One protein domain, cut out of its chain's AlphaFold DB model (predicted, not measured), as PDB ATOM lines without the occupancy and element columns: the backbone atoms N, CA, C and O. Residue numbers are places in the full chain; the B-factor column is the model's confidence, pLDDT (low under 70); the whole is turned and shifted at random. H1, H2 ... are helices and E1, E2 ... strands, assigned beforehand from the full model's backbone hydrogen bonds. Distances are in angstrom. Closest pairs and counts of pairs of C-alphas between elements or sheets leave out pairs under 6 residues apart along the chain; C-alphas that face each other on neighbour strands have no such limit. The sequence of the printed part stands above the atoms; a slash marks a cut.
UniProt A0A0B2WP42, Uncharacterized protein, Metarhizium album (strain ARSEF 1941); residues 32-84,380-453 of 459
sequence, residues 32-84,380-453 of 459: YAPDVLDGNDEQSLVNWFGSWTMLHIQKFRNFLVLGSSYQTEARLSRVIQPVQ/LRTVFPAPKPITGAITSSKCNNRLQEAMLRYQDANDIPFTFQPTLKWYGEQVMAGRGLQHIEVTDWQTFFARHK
ATOM      1  N   TYR A  32     239.182 222.654 221.803       79.62
ATOM      2  CA  TYR A  32     239.024 221.752 222.937       79.62
ATOM      3  C   TYR A  32     238.544 220.379 222.470       79.62
ATOM      4  O   TYR A  32     237.709 220.263 221.571       79.62
ATOM      5  N   ALA A  33     239.071 219.333 223.101       78.75
ATOM      6  CA  ALA A  33     238.531 217.996 222.929       78.75
ATOM      7  C   ALA A  33     237.104 217.930 223.516       78.75
ATOM      8  O   ALA A  33     236.823 218.638 224.485       78.75
ATOM      9  N   PRO A  34     236.204 217.097 222.964       77.44
ATOM     10  CA  PRO A  34     234.840 216.970 223.453       77.44
ATOM     11  C   PRO A  34     234.781 216.621 224.943       77.44
ATOM     12  O   PRO A  34     235.449 215.686 225.383       77.44
ATOM     13  N   ASP A  35     233.891 217.282 225.687       75.56
ATOM     14  CA  ASP A  35     233.682 217.045 227.126       75.56
ATOM     15  C   ASP A  35     233.230 215.611 227.451       75.56
ATOM     16  O   ASP A  35     233.262 215.183 228.605       75.56
ATOM     17  N   VAL A  36     232.799 214.845 226.447       75.75
ATOM     18  CA  VAL A  36     232.473 213.425 226.607       75.75
ATOM     19  C   VAL A  36     233.714 212.567 226.860       75.75
ATOM     20  O   VAL A  36     233.586 211.485 227.422       75.75
ATOM     21  N   LEU A  37     234.915 213.019 226.495       78.62
ATOM     22  CA  LEU A  37     236.152 212.315 226.819       78.62
ATOM     23  C   LEU A  37     236.477 212.485 228.302       78.62
ATOM     24  O   LEU A  37     236.418 213.587 228.849       78.62
ATOM     25  N   ASP A  38     236.845 211.392 228.968       85.56
ATOM     26  CA  ASP A  38     237.371 211.523 230.321       85.56
ATOM     27  C   ASP A  38     238.787 212.105 230.265       85.56
ATOM     28  O   ASP A  38     239.634 211.624 229.515       85.56
ATOM     29  N   GLY A  39     239.074 213.117 231.087       83.75
ATOM     30  CA  GLY A  39     240.413 213.713 231.160       83.75
ATOM     31  C   GLY A  39     241.496 212.734 231.638       83.75
ATOM     32  O   GLY A  39     242.686 213.020 231.520       83.75
ATOM     33  N   ASN A  40     241.099 211.578 232.180       87.38
ATOM     34  CA  ASN A  40     241.995 210.483 232.528       87.38
ATOM     35  C   ASN A  40     242.191 209.462 231.392       87.38
ATOM     36  O   ASN A  40     242.962 208.520 231.559       87.38
ATOM     37  N   ASP A  41     241.528 209.634 230.246       88.75
ATOM     38  CA  ASP A  41     241.595 208.717 229.109       88.75
ATOM     39  C   ASP A  41     242.460 209.251 227.960       88.75
ATOM     40  O   ASP A  41     241.979 209.625 226.887       88.75
ATOM     41  N   GLU A  42     243.777 209.264 228.173       89.00
ATOM     42  CA  GLU A  42     244.735 209.733 227.163       89.00
ATOM     43  C   GLU A  42     244.675 208.894 225.867       89.00
ATOM     44  O   GLU A  42     244.842 209.435 224.777       89.00
ATOM     45  N   GLN A  43     244.359 207.593 225.956       90.56
ATOM     46  CA  GLN A  43     244.207 206.727 224.776       90.56
ATOM     47  C   GLN A  43     243.036 207.177 223.906       90.56
ATOM     48  O   GLN A  43     243.183 207.313 222.691       90.56
ATOM     49  N   SER A  44     241.883 207.442 224.524       89.50
ATOM     50  CA  SER A  44     240.711 207.916 223.792       89.50
ATOM     51  C   SER A  44     240.922 209.311 223.219       89.50
ATOM     52  O   SER A  44     240.510 209.564 222.092       89.50
ATOM     53  N   LEU A  45     241.621 210.192 223.939       91.00
ATOM     54  CA  LEU A  45     241.983 211.514 223.432       91.00
ATOM     55  C   LEU A  45     242.827 211.424 222.153       91.00
ATOM     56  O   LEU A  45     242.522 212.087 221.163       91.00
ATOM     57  N   VAL A  46     243.860 210.579 222.146       90.75
ATOM     58  CA  VAL A  46     244.740 210.410 220.980       90.75
ATOM     59  C   VAL A  46     244.021 209.722 219.818       90.75
ATOM     60  O   VAL A  46     244.186 210.140 218.674       90.75
ATOM     61  N   ASN A  47     243.183 208.715 220.081       88.81
ATOM     62  CA  ASN A  47     242.409 208.043 219.030       88.81
ATOM     63  C   ASN A  47     241.322 208.954 218.432       88.81
ATOM     64  O   ASN A  47     241.124 208.968 217.211       88.81
ATOM     65  N   TRP A  48     240.653 209.757 219.265       89.06
ATOM     66  CA  TRP A  48     239.738 210.805 218.815       89.06
ATOM     67  C   TRP A  48     240.474 211.830 217.952       89.06
ATOM     68  O   TRP A  48     240.029 212.118 216.844       89.06
ATOM     69  N   PHE A  49     241.634 212.317 218.403       89.44
ATOM     70  CA  PHE A  49     242.449 213.254 217.632       89.44
ATOM     71  C   PHE A  49     242.880 212.642 216.293       89.44
ATOM     72  O   PHE A  49     242.734 213.264 215.246       89.44
ATOM     73  N   GLY A  50     243.307 211.379 216.278       86.56
ATOM     74  CA  GLY A  50     243.572 210.634 215.047       86.56
ATOM     75  C   GLY A  50     242.388 210.624 214.077       86.56
ATOM     76  O   GLY A  50     242.559 210.817 212.879       86.56
ATOM     77  N   SER A  51     241.169 210.466 214.580       81.56
ATOM     78  CA  SER A  51     239.967 210.509 213.739       81.56
ATOM     79  C   SER A  51     239.658 211.935 213.264       81.56
ATOM     80  O   SER A  51     239.375 212.162 212.089       81.56
ATOM     81  N   TRP A  52     239.788 212.922 214.153       84.69
ATOM     82  CA  TRP A  52     239.572 214.338 213.856       84.69
ATOM     83  C   TRP A  52     240.517 214.851 212.765       84.69
ATOM     84  O   TRP A  52     240.097 215.558 211.850       84.69
ATOM     85  N   THR A  53     241.786 214.455 212.817       84.31
ATOM     86  CA  THR A  53     242.816 214.881 211.858       84.31
ATOM     87  C   THR A  53     242.545 214.383 210.439       84.31
ATOM     88  O   THR A  53     242.778 215.127 209.489       84.31
ATOM     89  N   MET A  54     241.944 213.201 210.273       77.31
ATOM     90  CA  MET A  54     241.500 212.713 208.958       77.31
ATOM     91  C   MET A  54     240.445 213.624 208.323       77.31
ATOM     92  O   MET A  54     240.513 213.905 207.129       77.31
ATOM     93  N   LEU A  55     239.514 214.152 209.123       76.56
ATOM     94  CA  LEU A  55     238.492 215.098 208.656       76.56
ATOM     95  C   LEU A  55     239.073 216.482 208.322       76.56
ATOM     96  O   LEU A  55     238.448 217.267 207.612       76.56
ATOM     97  N   HIS A  56     240.276 216.784 208.816       80.88
ATOM     98  CA  HIS A  56     240.925 218.086 208.680       80.88
ATOM     99  C   HIS A  56     242.206 218.040 207.838       80.88
ATOM    100  O   HIS A  56     242.919 219.040 207.756       80.88
ATOM    101  N   ILE A  57     242.482 216.923 207.160       81.19
ATOM    102  CA  ILE A  57     243.698 216.734 206.355       81.19
ATOM    103  C   ILE A  57     243.801 217.719 205.182       81.19
ATOM    104  O   ILE A  57     244.891 218.042 204.722       81.19
ATOM    105  N   GLN A  58     242.666 218.247 204.711       80.12
ATOM    106  CA  GLN A  58     242.641 219.300 203.691       80.12
ATOM    107  C   GLN A  58     242.995 220.684 204.256       80.12
ATOM    108  O   GLN A  58     243.429 221.558 203.509       80.12
ATOM    109  N   LYS A  59     242.811 220.894 205.567       80.75
ATOM    110  CA  LYS A  59     243.050 222.175 206.248       80.75
ATOM    111  C   LYS A  59     244.457 222.269 206.839       80.75
ATOM    112  O   LYS A  59     245.057 223.338 206.805       80.75
ATOM    113  N   PHE A  60     245.001 221.164 207.351       83.25
ATOM    114  CA  PHE A  60     246.308 221.136 208.009       83.25
ATOM    115  C   PHE A  60     247.208 220.053 207.419       83.25
ATOM    116  O   PHE A  60     246.751 218.972 207.067       83.25
ATOM    117  N   ARG A  61     248.510 220.351 207.328       82.19
ATOM    118  CA  ARG A  61     249.501 219.435 206.739       82.19
ATOM    119  C   ARG A  61     250.179 218.516 207.749       82.19
ATOM    120  O   ARG A  61     250.552 217.410 207.384       82.19
ATOM    121  N   ASN A  62     250.357 218.984 208.984       87.06
ATOM    122  CA  ASN A  62     251.098 218.273 210.020       87.06
ATOM    123  C   ASN A  62     250.231 218.132 211.266       87.06
ATOM    124  O   ASN A  62     249.691 219.124 211.757       87.06
ATOM    125  N   PHE A  63     250.163 216.915 211.796       90.75
ATOM    126  CA  PHE A  63     249.440 216.601 213.020       90.75
ATOM    127  C   PHE A  63     250.389 215.967 214.024       90.75
ATOM    128  O   PHE A  63     251.061 214.983 213.717       90.75
ATOM    129  N   LEU A  64     250.441 216.542 215.221       91.94
ATOM    130  CA  LEU A  64     251.377 216.148 216.262       91.94
ATOM    131  C   LEU A  64     250.639 215.941 217.582       91.94
ATOM    132  O   LEU A  64     249.849 216.785 217.996       91.94
ATOM    133  N   VAL A  65     250.964 214.850 218.264       92.81
ATOM    134  CA  VAL A  65     250.585 214.583 219.648       92.81
ATOM    135  C   VAL A  65     251.829 214.689 220.519       92.81
ATOM    136  O   VAL A  65     252.787 213.929 220.363       92.81
ATOM    137  N   LEU A  66     251.786 215.618 221.472       90.75
ATOM    138  CA  LEU A  66     252.747 215.692 222.568       90.75
ATOM    139  C   LEU A  66     252.303 214.730 223.671       90.75
ATOM    140  O   LEU A  66     251.387 215.025 224.435       90.75
ATOM    141  N   GLY A  67     252.932 213.559 223.709       86.62
ATOM    142  CA  GLY A  67     252.603 212.485 224.636       86.62
ATOM    143  C   GLY A  67     253.459 212.490 225.901       86.62
ATOM    144  O   GLY A  67     254.585 212.993 225.935       86.62
ATOM    145  N   SER A  68     252.942 211.857 226.951       83.12
ATOM    146  CA  SER A  68     253.712 211.566 228.158       83.12
ATOM    147  C   SER A  68     254.868 210.575 227.892       83.12
ATOM    148  O   SER A  68     254.695 209.516 227.280       83.12
ATOM    149  N   SER A  69     256.072 210.921 228.368       78.81
ATOM    150  CA  SER A  69     257.267 210.062 228.352       78.81
ATOM    151  C   SER A  69     257.327 209.164 229.595       78.81
ATOM    152  O   SER A  69     256.496 209.276 230.498       78.81
ATOM    153  N   TYR A  70     258.330 208.282 229.688       76.25
ATOM    154  CA  TYR A  70     258.559 207.499 230.907       76.25
ATOM    155  C   TYR A  70     258.683 208.408 232.140       76.25
ATOM    156  O   TYR A  70     259.460 209.361 232.158       76.25
ATOM    157  N   GLN A  71     257.885 208.102 233.161       76.44
ATOM    158  CA  GLN A  71     257.813 208.809 234.438       76.44
ATOM    159  C   GLN A  71     257.749 207.795 235.580       76.44
ATOM    160  O   GLN A  71     257.467 206.615 235.363       76.44
ATOM    161  N   THR A  72     258.014 208.249 236.805       76.44
ATOM    162  CA  THR A  72     257.883 207.401 237.994       76.44
ATOM    163  C   THR A  72     256.424 207.008 238.224       76.44
ATOM    164  O   THR A  72     255.513 207.806 238.012       76.44
ATOM    165  N   GLU A  73     256.194 205.786 238.708       75.88
ATOM    166  CA  GLU A  73     254.846 205.264 238.972       75.88
ATOM    167  C   GLU A  73     254.046 206.174 239.912       75.88
ATOM    168  O   GLU A  73     252.885 206.466 239.655       75.88
ATOM    169  N   ALA A  74     254.698 206.743 240.932       73.88
ATOM    170  CA  ALA A  74     254.078 207.700 241.848       73.88
ATOM    171  C   ALA A  74     253.516 208.960 241.156       73.88
ATOM    172  O   ALA A  74     252.566 209.549 241.658       73.88
ATOM    173  N   ARG A  75     254.081 209.387 240.015       77.25
ATOM    174  CA  ARG A  75     253.558 210.516 239.218       77.25
ATOM    175  C   ARG A  75     252.418 210.111 238.287       77.25
ATOM    176  O   ARG A  75     251.659 210.972 237.855       77.25
ATOM    177  N   LEU A  76     252.343 208.829 237.939       80.44
ATOM    178  CA  LEU A  76     251.375 208.277 236.996       80.44
ATOM    179  C   LEU A  76     250.155 207.678 237.700       80.44
ATOM    180  O   LEU A  76     249.117 207.514 237.069       80.44
ATOM    181  N   SER A  77     250.257 207.365 238.986       83.69
ATOM    182  CA  SER A  77     249.172 206.810 239.793       83.69
ATOM    183  C   SER A  77     248.306 207.907 240.406       83.69
ATOM    184  O   SER A  77     248.813 208.877 240.969       83.69
ATOM    185  N   ARG A  78     246.985 207.743 240.331       86.56
ATOM    186  CA  ARG A  78     246.004 208.610 240.996       86.56
ATOM    187  C   ARG A  78     244.753 207.819 241.375       86.56
ATOM    188  O   ARG A  78     244.509 206.739 240.846       86.56
ATOM    189  N   VAL A  79     243.957 208.374 242.280       86.62
ATOM    190  CA  VAL A  79     242.613 207.867 242.577       86.62
ATOM    191  C   VAL A  79     241.624 208.650 241.724       86.62
ATOM    192  O   VAL A  79     241.622 209.880 241.764       86.62
ATOM    193  N   ILE A  80     240.828 207.947 240.923       88.50
ATOM    194  CA  ILE A  80     239.802 208.541 240.062       88.50
ATOM    195  C   ILE A  80     238.409 208.124 240.523       88.50
ATOM    196  O   ILE A  80     238.234 207.071 241.135       88.50
ATOM    197  N   GLN A  81     237.423 208.962 240.215       82.81
ATOM    198  CA  GLN A  81     236.021 208.655 240.471       82.81
ATOM    199  C   GLN A  81     235.475 207.725 239.379       82.81
ATOM    200  O   GLN A  81     235.896 207.837 238.222       82.81
ATOM    201  N   PRO A  82     234.539 206.826 239.715       81.31
ATOM    202  CA  PRO A  82     233.902 205.965 238.738       81.31
ATOM    203  C   PRO A  82     233.088 206.794 237.741       81.31
ATOM    204  O   PRO A  82     232.386 207.742 238.097       81.31
ATOM    205  N   VAL A  83     233.174 206.411 236.472       77.19
ATOM    206  CA  VAL A  83     232.423 207.019 235.369       77.19
ATOM    207  C   VAL A  83     231.731 205.923 234.569       77.19
ATOM    208  O   VAL A  83     232.194 204.783 234.513       77.19
ATOM    209  N   GLN A  84     230.602 206.245 233.942       75.00
ATOM    210  CA  GLN A  84     229.964 205.322 233.005       75.00
ATOM    211  C   GLN A  84     230.647 205.462 231.647       75.00
ATOM    212  O   GLN A  84     230.629 206.543 231.075       75.00
ATOM    213  N   LEU A 380     228.714 210.281 232.390       72.12
ATOM    214  CA  LEU A 380     228.874 209.476 231.180       72.12
ATOM    215  C   LEU A 380     230.088 209.963 230.381       72.12
ATOM    216  O   LEU A 380     230.241 211.166 230.165       72.12
ATOM    217  N   ARG A 381     230.938 209.035 229.942       79.25
ATOM    218  CA  ARG A 381     232.183 209.288 229.212       79.25
ATOM    219  C   ARG A 381     232.326 208.352 228.014       79.25
ATOM    220  O   ARG A 381     231.884 207.207 228.062       79.25
ATOM    221  N   THR A 382     232.984 208.818 226.961       75.94
ATOM    222  CA  THR A 382     233.191 208.077 225.714       75.94
ATOM    223  C   THR A 382     234.627 207.568 225.614       75.94
ATOM    224  O   THR A 382     235.579 208.317 225.813       75.94
ATOM    225  N   VAL A 383     234.776 206.295 225.257       79.12
ATOM    226  CA  VAL A 383     236.036 205.601 224.994       79.12
ATOM    227  C   VAL A 383     236.231 205.491 223.489       79.12
ATOM    228  O   VAL A 383     235.433 204.839 222.829       79.12
ATOM    229  N   PHE A 384     237.293 206.065 222.936       80.12
ATOM    230  CA  PHE A 384     237.660 205.904 221.529       80.12
ATOM    231  C   PHE A 384     238.676 204.761 221.398       80.12
ATOM    232  O   PHE A 384     239.815 204.885 221.865       80.12
ATOM    233  N   PRO A 385     238.292 203.625 220.794       78.06
ATOM    234  CA  PRO A 385     239.149 202.465 220.683       78.06
ATOM    235  C   PRO A 385     240.244 202.706 219.647       78.06
ATOM    236  O   PRO A 385     240.111 203.515 218.726       78.06
ATOM    237  N   ALA A 386     241.330 201.949 219.786       80.56
ATOM    238  CA  ALA A 386     242.394 201.948 218.797       80.56
ATOM    239  C   ALA A 386     241.864 201.479 217.417       80.56
ATOM    240  O   ALA A 386     241.000 200.595 217.373       80.56
ATOM    241  N   PRO A 387     242.409 201.975 216.292       77.94
ATOM    242  CA  PRO A 387     242.052 201.526 214.939       77.94
ATOM    243  C   PRO A 387     242.179 200.011 214.769       77.94
ATOM    244  O   PRO A 387     243.023 199.401 215.415       77.94
ATOM    245  N   LYS A 388     241.384 199.365 213.908       70.81
ATOM    246  CA  LYS A 388     241.535 197.919 213.640       70.81
ATOM    247  C   LYS A 388     242.877 197.631 212.930       70.81
ATOM    248  O   LYS A 388     243.341 198.472 212.162       70.81
ATOM    249  N   PRO A 389     243.521 196.473 213.179       65.31
ATOM    250  CA  PRO A 389     244.764 196.123 212.499       65.31
ATOM    251  C   PRO A 389     244.524 195.922 210.997       65.31
ATOM    252  O   PRO A 389     243.539 195.300 210.605       65.31
ATOM    253  N   ILE A 390     245.447 196.418 210.167       57.16
ATOM    254  CA  ILE A 390     245.357 196.365 208.691       57.16
ATOM    255  C   ILE A 390     245.429 194.914 208.165       57.16
ATOM    256  O   ILE A 390     244.855 194.595 207.129       57.16
ATOM    257  N   THR A 391     246.072 194.008 208.910       51.75
ATOM    258  CA  THR A 391     246.169 192.573 208.590       51.75
ATOM    259  C   THR A 391     246.387 191.756 209.866       51.75
ATOM    260  O   THR A 391     247.343 192.018 210.593       51.75
ATOM    261  N   GLY A 392     245.548 190.744 210.123       48.75
ATOM    262  CA  GLY A 392     245.763 189.745 211.186       48.75
ATOM    263  C   GLY A 392     244.589 189.535 212.151       48.75
ATOM    264  O   GLY A 392     243.683 190.357 212.254       48.75
ATOM    265  N   ALA A 393     244.606 188.391 212.847       46.62
ATOM    266  CA  ALA A 393     243.554 187.941 213.762       46.62
ATOM    267  C   ALA A 393     243.317 188.897 214.952       46.62
ATOM    268  O   ALA A 393     244.239 189.494 215.503       46.62
ATOM    269  N   ILE A 394     242.050 188.968 215.374       51.72
ATOM    270  CA  ILE A 394     241.404 189.942 216.281       51.72
ATOM    271  C   ILE A 394     241.879 189.864 217.760       51.72
ATOM    272  O   ILE A 394     241.273 190.439 218.656       51.72
ATOM    273  N   THR A 395     242.976 189.179 218.086       46.91
ATOM    274  CA  THR A 395     243.188 188.665 219.458       46.91
ATOM    275  C   THR A 395     244.222 189.396 220.324       46.91
ATOM    276  O   THR A 395     244.610 188.871 221.365       46.91
ATOM    277  N   SER A 396     244.681 190.600 219.967       54.28
ATOM    278  CA  SER A 396     245.599 191.354 220.843       54.28
ATOM    279  C   SER A 396     244.837 192.212 221.862       54.28
ATOM    280  O   SER A 396     244.455 193.344 221.566       54.28
ATOM    281  N   SER A 397     244.683 191.705 223.090       61.09
ATOM    282  CA  SER A 397     244.156 192.469 224.238       61.09
ATOM    283  C   SER A 397     245.063 193.626 224.679       61.09
ATOM    284  O   SER A 397     244.666 194.447 225.498       61.09
ATOM    285  N   LYS A 398     246.285 193.727 224.136       65.69
ATOM    286  CA  LYS A 398     247.282 194.727 224.557       65.69
ATOM    287  C   LYS A 398     246.913 196.168 224.193       65.69
ATOM    288  O   LYS A 398     247.445 197.084 224.804       65.69
ATOM    289  N   CYS A 399     246.020 196.363 223.221       71.44
ATOM    290  CA  CYS A 399     245.577 197.689 222.771       71.44
ATOM    291  C   CYS A 399     244.162 198.039 223.264       71.44
ATOM    292  O   CYS A 399     243.509 198.913 222.691       71.44
ATOM    293  N   ASN A 400     243.656 197.318 224.265       80.38
ATOM    294  CA  ASN A 400     242.402 197.663 224.920       80.38
ATOM    295  C   ASN A 400     242.544 198.972 225.697       80.38
ATOM    296  O   ASN A 400     243.618 199.302 226.207       80.38
ATOM    297  N   ASN A 401     241.435 199.698 225.837       86.44
ATOM    298  CA  ASN A 401     241.439 200.915 226.625       86.44
ATOM    299  C   ASN A 401     241.627 200.589 228.117       86.44
ATOM    300  O   ASN A 401     240.756 200.048 228.791       86.44
ATOM    301  N   ARG A 402     242.790 200.954 228.646       87.38
ATOM    302  CA  ARG A 402     243.166 200.753 230.053       87.38
ATOM    303  C   ARG A 402     242.276 201.449 231.081       87.38
ATOM    304  O   ARG A 402     242.104 200.895 232.165       87.38
ATOM    305  N   LEU A 403     241.722 202.627 230.781       87.19
ATOM    306  CA  LEU A 403     240.771 203.273 231.690       87.19
ATOM    307  C   LEU A 403     239.497 202.430 231.780       87.19
ATOM    308  O   LEU A 403     239.011 202.152 232.873       87.19
ATOM    309  N   GLN A 404     239.012 201.946 230.639       84.88
ATOM    310  CA  GLN A 404     237.883 201.026 230.570       84.88
ATOM    311  C   GLN A 404     238.144 199.724 231.324       84.88
ATOM    312  O   GLN A 404     237.294 199.287 232.098       84.88
ATOM    313  N   GLU A 405     239.328 199.130 231.172       86.00
ATOM    314  CA  GLU A 405     239.703 197.948 231.948       86.00
ATOM    315  C   GLU A 405     239.717 198.225 233.455       86.00
ATOM    316  O   GLU A 405     239.258 197.388 234.230       86.00
ATOM    317  N   ALA A 406     240.208 199.390 233.885       84.50
ATOM    318  CA  ALA A 406     240.195 199.774 235.292       84.50
ATOM    319  C   ALA A 406     238.761 199.947 235.823       84.50
ATOM    320  O   ALA A 406     238.443 199.418 236.885       84.50
ATOM    321  N   MET A 407     237.873 200.595 235.062       85.44
ATOM    322  CA  MET A 407     236.458 200.750 235.431       85.44
ATOM    323  C   MET A 407     235.742 199.401 235.562       85.44
ATOM    324  O   MET A 407     234.957 199.209 236.486       85.44
ATOM    325  N   LEU A 408     236.040 198.446 234.677       82.56
ATOM    326  CA  LEU A 408     235.484 197.091 234.755       82.56
ATOM    327  C   LEU A 408     236.024 196.307 235.959       82.56
ATOM    328  O   LEU A 408     235.282 195.552 236.579       82.56
ATOM    329  N   ARG A 409     237.302 196.490 236.315       83.12
ATOM    330  CA  ARG A 409     237.914 195.825 237.480       83.12
ATOM    331  C   ARG A 409     237.362 196.334 238.814       83.12
ATOM    332  O   ARG A 409     237.326 195.564 239.768       83.12
ATOM    333  N   TYR A 410     236.941 197.597 238.881       81.44
ATOM    334  CA  TYR A 410     236.495 198.266 240.108       81.44
ATOM    335  C   TYR A 410     235.035 198.750 240.030       81.44
ATOM    336  O   TYR A 410     234.695 199.794 240.576       81.44
ATOM    337  N   GLN A 411     234.163 197.986 239.362       70.44
ATOM    338  CA  GLN A 411     232.793 198.390 239.011       70.44
ATOM    339  C   GLN A 411     231.905 198.807 240.206       70.44
ATOM    340  O   GLN A 411     230.992 199.612 240.026       70.44
ATOM    341  N   ASP A 412     232.189 198.297 241.409       75.88
ATOM    342  CA  ASP A 412     231.434 198.586 242.638       75.88
ATOM    343  C   ASP A 412     232.178 199.527 243.610       75.88
ATOM    344  O   ASP A 412     231.724 199.753 244.734       75.88
ATOM    345  N   ALA A 413     233.336 200.067 243.213       78.00
ATOM    346  CA  ALA A 413     234.136 200.950 244.055       78.00
ATOM    347  C   ALA A 413     233.785 202.428 243.828       78.00
ATOM    348  O   ALA A 413     233.631 202.882 242.696       78.00
ATOM    349  N   ASN A 414     233.736 203.201 244.916       78.50
ATOM    350  CA  ASN A 414     233.582 204.660 244.851       78.50
ATOM    351  C   ASN A 414     234.877 205.378 244.440       78.50
ATOM    352  O   ASN A 414     234.827 206.517 243.995       78.50
ATOM    353  N   ASP A 415     236.018 204.707 244.583       86.62
ATOM    354  CA  ASP A 415     237.347 205.230 244.294       86.62
ATOM    355  C   ASP A 415     238.146 204.161 243.550       86.62
ATOM    356  O   ASP A 415     238.244 203.015 243.999       86.62
ATOM    357  N   ILE A 416     238.727 204.533 242.411       87.62
ATOM    358  CA  ILE A 416     239.443 203.606 241.537       87.62
ATOM    359  C   ILE A 416     240.924 203.988 241.530       87.62
ATOM    360  O   ILE A 416     241.273 205.066 241.041       87.62
ATOM    361  N   PRO A 417     241.824 203.136 242.056       87.62
ATOM    362  CA  PRO A 417     243.252 203.345 241.883       87.62
ATOM    363  C   PRO A 417     243.600 203.103 240.411       87.62
ATOM    364  O   PRO A 417     243.426 202.004 239.883       87.62
ATOM    365  N   PHE A 418     244.085 204.142 239.737       90.00
ATOM    366  CA  PHE A 418     244.410 204.095 238.319       90.00
ATOM    367  C   PHE A 418     245.822 204.615 238.061       90.00
ATOM    368  O   PHE A 418     246.174 205.739 238.427       90.00
ATOM    369  N   THR A 419     246.627 203.787 237.397       86.25
ATOM    370  CA  THR A 419     247.997 204.116 236.997       86.25
ATOM    371  C   THR A 419     248.055 204.306 235.493       86.25
ATOM    372  O   THR A 419     247.830 203.373 234.720       86.25
ATOM    373  N   PHE A 420     248.393 205.524 235.083       84.88
ATOM    374  CA  PHE A 420     248.549 205.887 233.684       84.88
ATOM    375  C   PHE A 420     249.747 205.164 233.092       84.88
ATOM    376  O   PHE A 420     250.825 205.112 233.687       84.88
ATOM    377  N   GLN A 421     249.583 204.645 231.881       85.88
ATOM    378  CA  GLN A 421     250.732 204.243 231.091       85.88
ATOM    379  C   GLN A 421     251.189 205.435 230.246       85.88
ATOM    380  O   GLN A 421     250.340 206.072 229.629       85.88
ATOM    381  N   PRO A 422     252.501 205.718 230.166       88.00
ATOM    382  CA  PRO A 422     253.015 206.763 229.291       88.00
ATOM    383  C   PRO A 422     252.603 206.575 227.830       88.00
ATOM    384  O   PRO A 422     252.638 205.448 227.320       88.00
ATOM    385  N   THR A 423     252.299 207.674 227.145       88.25
ATOM    386  CA  THR A 423     251.822 207.669 225.756       88.25
ATOM    387  C   THR A 423     252.781 207.055 224.779       88.25
ATOM    388  O   THR A 423     252.378 206.195 224.001       88.25
ATOM    389  N   LEU A 424     254.070 207.362 224.890       86.50
ATOM    390  CA  LEU A 424     255.069 206.724 224.034       86.50
ATOM    391  C   LEU A 424     255.113 205.197 224.203       86.50
ATOM    392  O   LEU A 424     255.466 204.482 223.268       86.50
ATOM    393  N   LYS A 425     254.732 204.681 225.378       86.69
ATOM    394  CA  LYS A 425     254.722 203.243 225.650       86.69
ATOM    395  C   LYS A 425     253.469 202.574 225.083       86.69
ATOM    396  O   LYS A 425     253.601 201.628 224.312       86.69
ATOM    397  N   TRP A 426     252.270 203.046 225.441       89.19
ATOM    398  CA  TRP A 426     251.028 202.414 224.972       89.19
ATOM    399  C   TRP A 426     250.807 202.636 223.470       89.19
ATOM    400  O   TRP A 426     250.390 201.716 222.767       89.19
ATOM    401  N   TYR A 427     251.158 203.813 222.941       88.44
ATOM    402  CA  TYR A 427     251.033 204.085 221.510       88.44
ATOM    403  C   TYR A 427     252.055 203.278 220.704       88.44
ATOM    404  O   TYR A 427     251.727 202.748 219.647       88.44
ATOM    405  N   GLY A 428     253.268 203.080 221.236       84.06
ATOM    406  CA  GLY A 428     254.244 202.154 220.658       84.06
ATOM    407  C   GLY A 428     253.709 200.719 220.566       84.06
ATOM    408  O   GLY A 428     253.852 200.073 219.530       84.06
ATOM    409  N   GLU A 429     253.025 200.235 221.610       85.06
ATOM    410  CA  GLU A 429     252.329 198.936 221.600       85.06
ATOM    411  C   GLU A 429     251.232 198.883 220.517       85.06
ATOM    412  O   GLU A 429     251.122 197.885 219.803       85.06
ATOM    413  N   GLN A 430     250.468 199.966 220.337       85.88
ATOM    414  CA  GLN A 430     249.450 200.094 219.288       85.88
ATOM    415  C   GLN A 430     250.046 200.095 217.870       85.88
ATOM    416  O   GLN A 430     249.530 199.407 216.985       85.88
ATOM    417  N   VAL A 431     251.149 200.813 217.649       83.88
ATOM    418  CA  VAL A 431     251.872 200.828 216.367       83.88
ATOM    419  C   VAL A 431     252.426 199.440 216.045       83.88
ATOM    420  O   VAL A 431     252.200 198.940 214.945       83.88
ATOM    421  N   MET A 432     253.072 198.772 217.010       81.25
ATOM    422  CA  MET A 432     253.575 197.400 216.840       81.25
ATOM    423  C   MET A 432     252.458 196.392 216.539       81.25
ATOM    424  O   MET A 432     252.689 195.413 215.835       81.25
ATOM    425  N   ALA A 433     251.245 196.632 217.040       79.31
ATOM    426  CA  ALA A 433     250.069 195.819 216.743       79.31
ATOM    427  C   ALA A 433     249.446 196.103 215.359       79.31
ATOM    428  O   ALA A 433     248.390 195.552 215.052       79.31
ATOM    429  N   GLY A 434     250.048 196.970 214.534       77.25
ATOM    430  CA  GLY A 434     249.520 197.343 213.217       77.25
ATOM    431  C   GLY A 434     248.277 198.236 213.282       77.25
ATOM    432  O   GLY A 434     247.530 198.317 212.310       77.25
ATOM    433  N   ARG A 435     248.045 198.878 214.432       81.38
ATOM    434  CA  ARG A 435     246.891 199.742 214.741       81.38
ATOM    435  C   ARG A 435     247.302 201.218 214.877       81.38
ATOM    436  O   ARG A 435     246.577 202.025 215.456       81.38
ATOM    437  N   GLY A 436     248.507 201.560 214.418       82.12
ATOM    438  CA  GLY A 436     249.054 202.914 214.474       82.12
ATOM    439  C   GLY A 436     248.348 203.866 213.510       82.12
ATOM    440  O   GLY A 436     247.967 203.476 212.408       82.12
ATOM    441  N   LEU A 437     248.203 205.124 213.918       85.31
ATOM    442  CA  LEU A 437     247.667 206.195 213.084       85.31
ATOM    443  C   LEU A 437     248.834 206.795 212.286       85.31
ATOM    444  O   LEU A 437     249.711 207.439 212.853       85.31
ATOM    445  N   GLN A 438     248.885 206.525 210.979       83.56
ATOM    446  CA  GLN A 438     250.042 206.865 210.132       83.56
ATOM    447  C   GLN A 438     250.157 208.364 209.827       83.56
ATOM    448  O   GLN A 438     251.232 208.850 209.487       83.56
ATOM    449  N   HIS A 439     249.050 209.092 209.930       83.88
ATOM    450  CA  HIS A 439     248.946 210.512 209.600       83.88
ATOM    451  C   HIS A 439     249.192 211.441 210.795       83.88
ATOM    452  O   HIS A 439     249.116 212.658 210.633       83.88
ATOM    453  N   ILE A 440     249.481 210.892 211.980       90.88
ATOM    454  CA  ILE A 440     249.878 211.671 213.158       90.88
ATOM    455  C   ILE A 440     251.284 211.281 213.604       90.88
ATOM    456  O   ILE A 440     251.668 210.112 213.584       90.88
ATOM    457  N   GLU A 441     252.039 212.265 214.074       90.56
ATOM    458  CA  GLU A 441     253.298 212.036 214.770       90.56
ATOM    459  C   GLU A 441     253.066 212.087 216.286       90.56
ATOM    460  O   GLU A 441     252.429 213.009 216.789       90.56
ATOM    461  N   VAL A 442     253.588 211.110 217.030       91.44
ATOM    462  CA  VAL A 442     253.508 211.077 218.498       91.44
ATOM    463  C   VAL A 442     254.920 211.158 219.069       91.44
ATOM    464  O   VAL A 442     255.752 210.301 218.777       91.44
ATOM    465  N   THR A 443     255.199 212.184 219.876       91.00
ATOM    466  CA  THR A 443     256.538 212.471 220.422       91.00
ATOM    467  C   THR A 443     256.468 212.957 221.870       91.00
ATOM    468  O   THR A 443     255.430 213.444 222.314       91.00
ATOM    469  N   ASP A 444     257.576 212.860 222.609       88.88
ATOM    470  CA  ASP A 444     257.734 213.566 223.885       88.88
ATOM    471  C   ASP A 444     258.128 215.038 223.694       88.88
ATOM    472  O   ASP A 444     258.518 215.487 222.608       88.88
ATOM    473  N   TRP A 445     258.010 215.792 224.789       86.88
ATOM    474  CA  TRP A 445     258.312 217.215 224.816       86.88
ATOM    475  C   TRP A 445     259.802 217.500 224.606       86.88
ATOM    476  O   TRP A 445     260.117 218.483 223.944       86.88
ATOM    477  N   GLN A 446     260.720 216.659 225.099       87.06
ATOM    478  CA  GLN A 446     262.162 216.879 224.942       87.06
ATOM    479  C   GLN A 446     262.560 216.856 223.466       87.06
ATOM    480  O   GLN A 446     263.239 217.757 222.972       87.06
ATOM    481  N   THR A 447     262.086 215.843 222.748       87.25
ATOM    482  CA  THR A 447     262.331 215.649 221.320       87.25
ATOM    483  C   THR A 447     261.698 216.774 220.508       87.25
ATOM    484  O   THR A 447     262.333 217.307 219.595       87.25
ATOM    485  N   PHE A 448     260.478 217.190 220.862       88.06
ATOM    486  CA  PHE A 448     259.825 218.334 220.228       88.06
ATOM    487  C   PHE A 448     260.619 219.631 220.444       88.06
ATOM    488  O   PHE A 448     260.907 220.347 219.485       88.06
ATOM    489  N   PHE A 449     261.041 219.914 221.677       89.25
ATOM    490  CA  PHE A 449     261.778 221.134 222.015       89.25
ATOM    491  C   PHE A 449     263.119 221.183 221.286       89.25
ATOM    492  O   PHE A 449     263.434 222.190 220.652       89.25
ATOM    493  N   ALA A 450     263.863 220.073 221.283       87.56
ATOM    494  CA  ALA A 450     265.120 219.954 220.554       87.56
ATOM    495  C   ALA A 450     264.931 220.191 219.047       87.56
ATOM    496  O   ALA A 450     265.672 220.967 218.438       87.56
ATOM    497  N   ARG A 451     263.904 219.578 218.443       88.44
ATOM    498  CA  ARG A 451     263.599 219.729 217.013       88.44
ATOM    499  C   ARG A 451     263.234 221.167 216.643       88.44
ATOM    500  O   ARG A 451     263.657 221.654 215.597       88.44
ATOM    501  N   HIS A 452     262.475 221.845 217.499       86.62
ATOM    502  CA  HIS A 452     262.004 223.211 217.269       86.62
ATOM    503  C   HIS A 452     262.932 224.291 217.840       86.62
ATOM    504  O   HIS A 452     262.602 225.473 217.763       86.62
ATOM    505  N   LYS A 453     264.104 223.908 218.372       87.25
ATOM    506  CA  LYS A 453     265.074 224.810 219.015       87.25
ATOM    507  C   LYS A 453     264.437 225.668 220.117       87.25
ATOM    508  O   LYS A 453     264.805 226.825 220.309       87.25
TER     509      LYS A 453
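What this domain is: This is residues 32 to 84 and 380 to 453 of the 459 residues of an uncharacterized protein of Metarhizium album (strain ARSEF 1941) (UniProt A0A0B2WP42). Two small two-stranded sheets, E2 with E4 and E1 with E5, lie apart, with H1 and H4 nearest the middle between them. H3 packs on E4 of the first sheet; H1, H4 and H5 come close to the second, where H5 forms one far end, while residues 384 to 401 make a long loop with no named element. The printed part has 127 residues with five named helices and five named strands, in the order H1 E1 H2 E2 E3 H3 E4 H4 E5 H5; E2 and E4 are antiparallel, E1 and E5 parallel. The class is mixed, helices and strands, with under half of the residues in named elements. The whole is compact, with a radius of gyration of the C-alphas of 15.4 A and spans of 45 by 37 by 27 A.

How they stand to each other: Look first at E2, residues 77 to 80, and E4, residues 416 to 419, antiparallel neighbours at 150 degrees, where N 78 and O 418 are 2.9 A apart, within hydrogen-bond range. Then find H3, residues 402 to 409, which has 4 pairs of C-alphas within 8 A with E4; the closest C-alphas of the two are those of Ala 406 and Phe 418, 6.8 A apart. H2, residues 73 to 76, has its closest C-alpha to E4 at Leu 76, 5.4 A from that of Thr 419. H1, residues 42 to 55, is near H3, with 6 pairs of C-alphas within 10 A. E3, residues 380 to 383, pairs with no named strand; its closest C-alpha to H1 is that of Val 383, 5.4 A from Ser 44. H4, residues 423 to 432, is close to but not clearly touching H1: C-alphas 42 and 423 are the closest, 7.5 A apart, at a steep tilt of 62 degrees, the same way. E1, residues 64 to 66, and E5, residues 441 to 443, are parallel neighbours at 19 degrees, with N 65 and O 441 2.8 A apart, within hydrogen-bond range. The closest C-alphas of H4 and E5, Leu 424 and Thr 443, are 6.9 A apart; those of E1 and H5, residues 445 to 452, are Leu 66 and Trp 445, 6.2 A. Every O i to N i+4 pair is within hydrogen-bond range in H3, H4 and H5, and 8 of 10 in H1; H2 is too short for such a pair.

Where its parts are: Find C-alpha 42 at (244.735, 209.733, 227.163), where H1 begins; it runs 20.3 A. H4 measures 13.7 A, and H5 runs 10.3 A to C-alpha 452 at (262.004, 223.211, 217.269).

The domain as a whole: C-alphas 412 and 453 are farthest apart, 48.8 A. Residues 85 to 379 are not printed; C-alphas 84 and 380 are 4.7 A apart across the cut. The link from E3 to H3 is long, 18 residues, and residues 389 to 398 have pLDDT under 70.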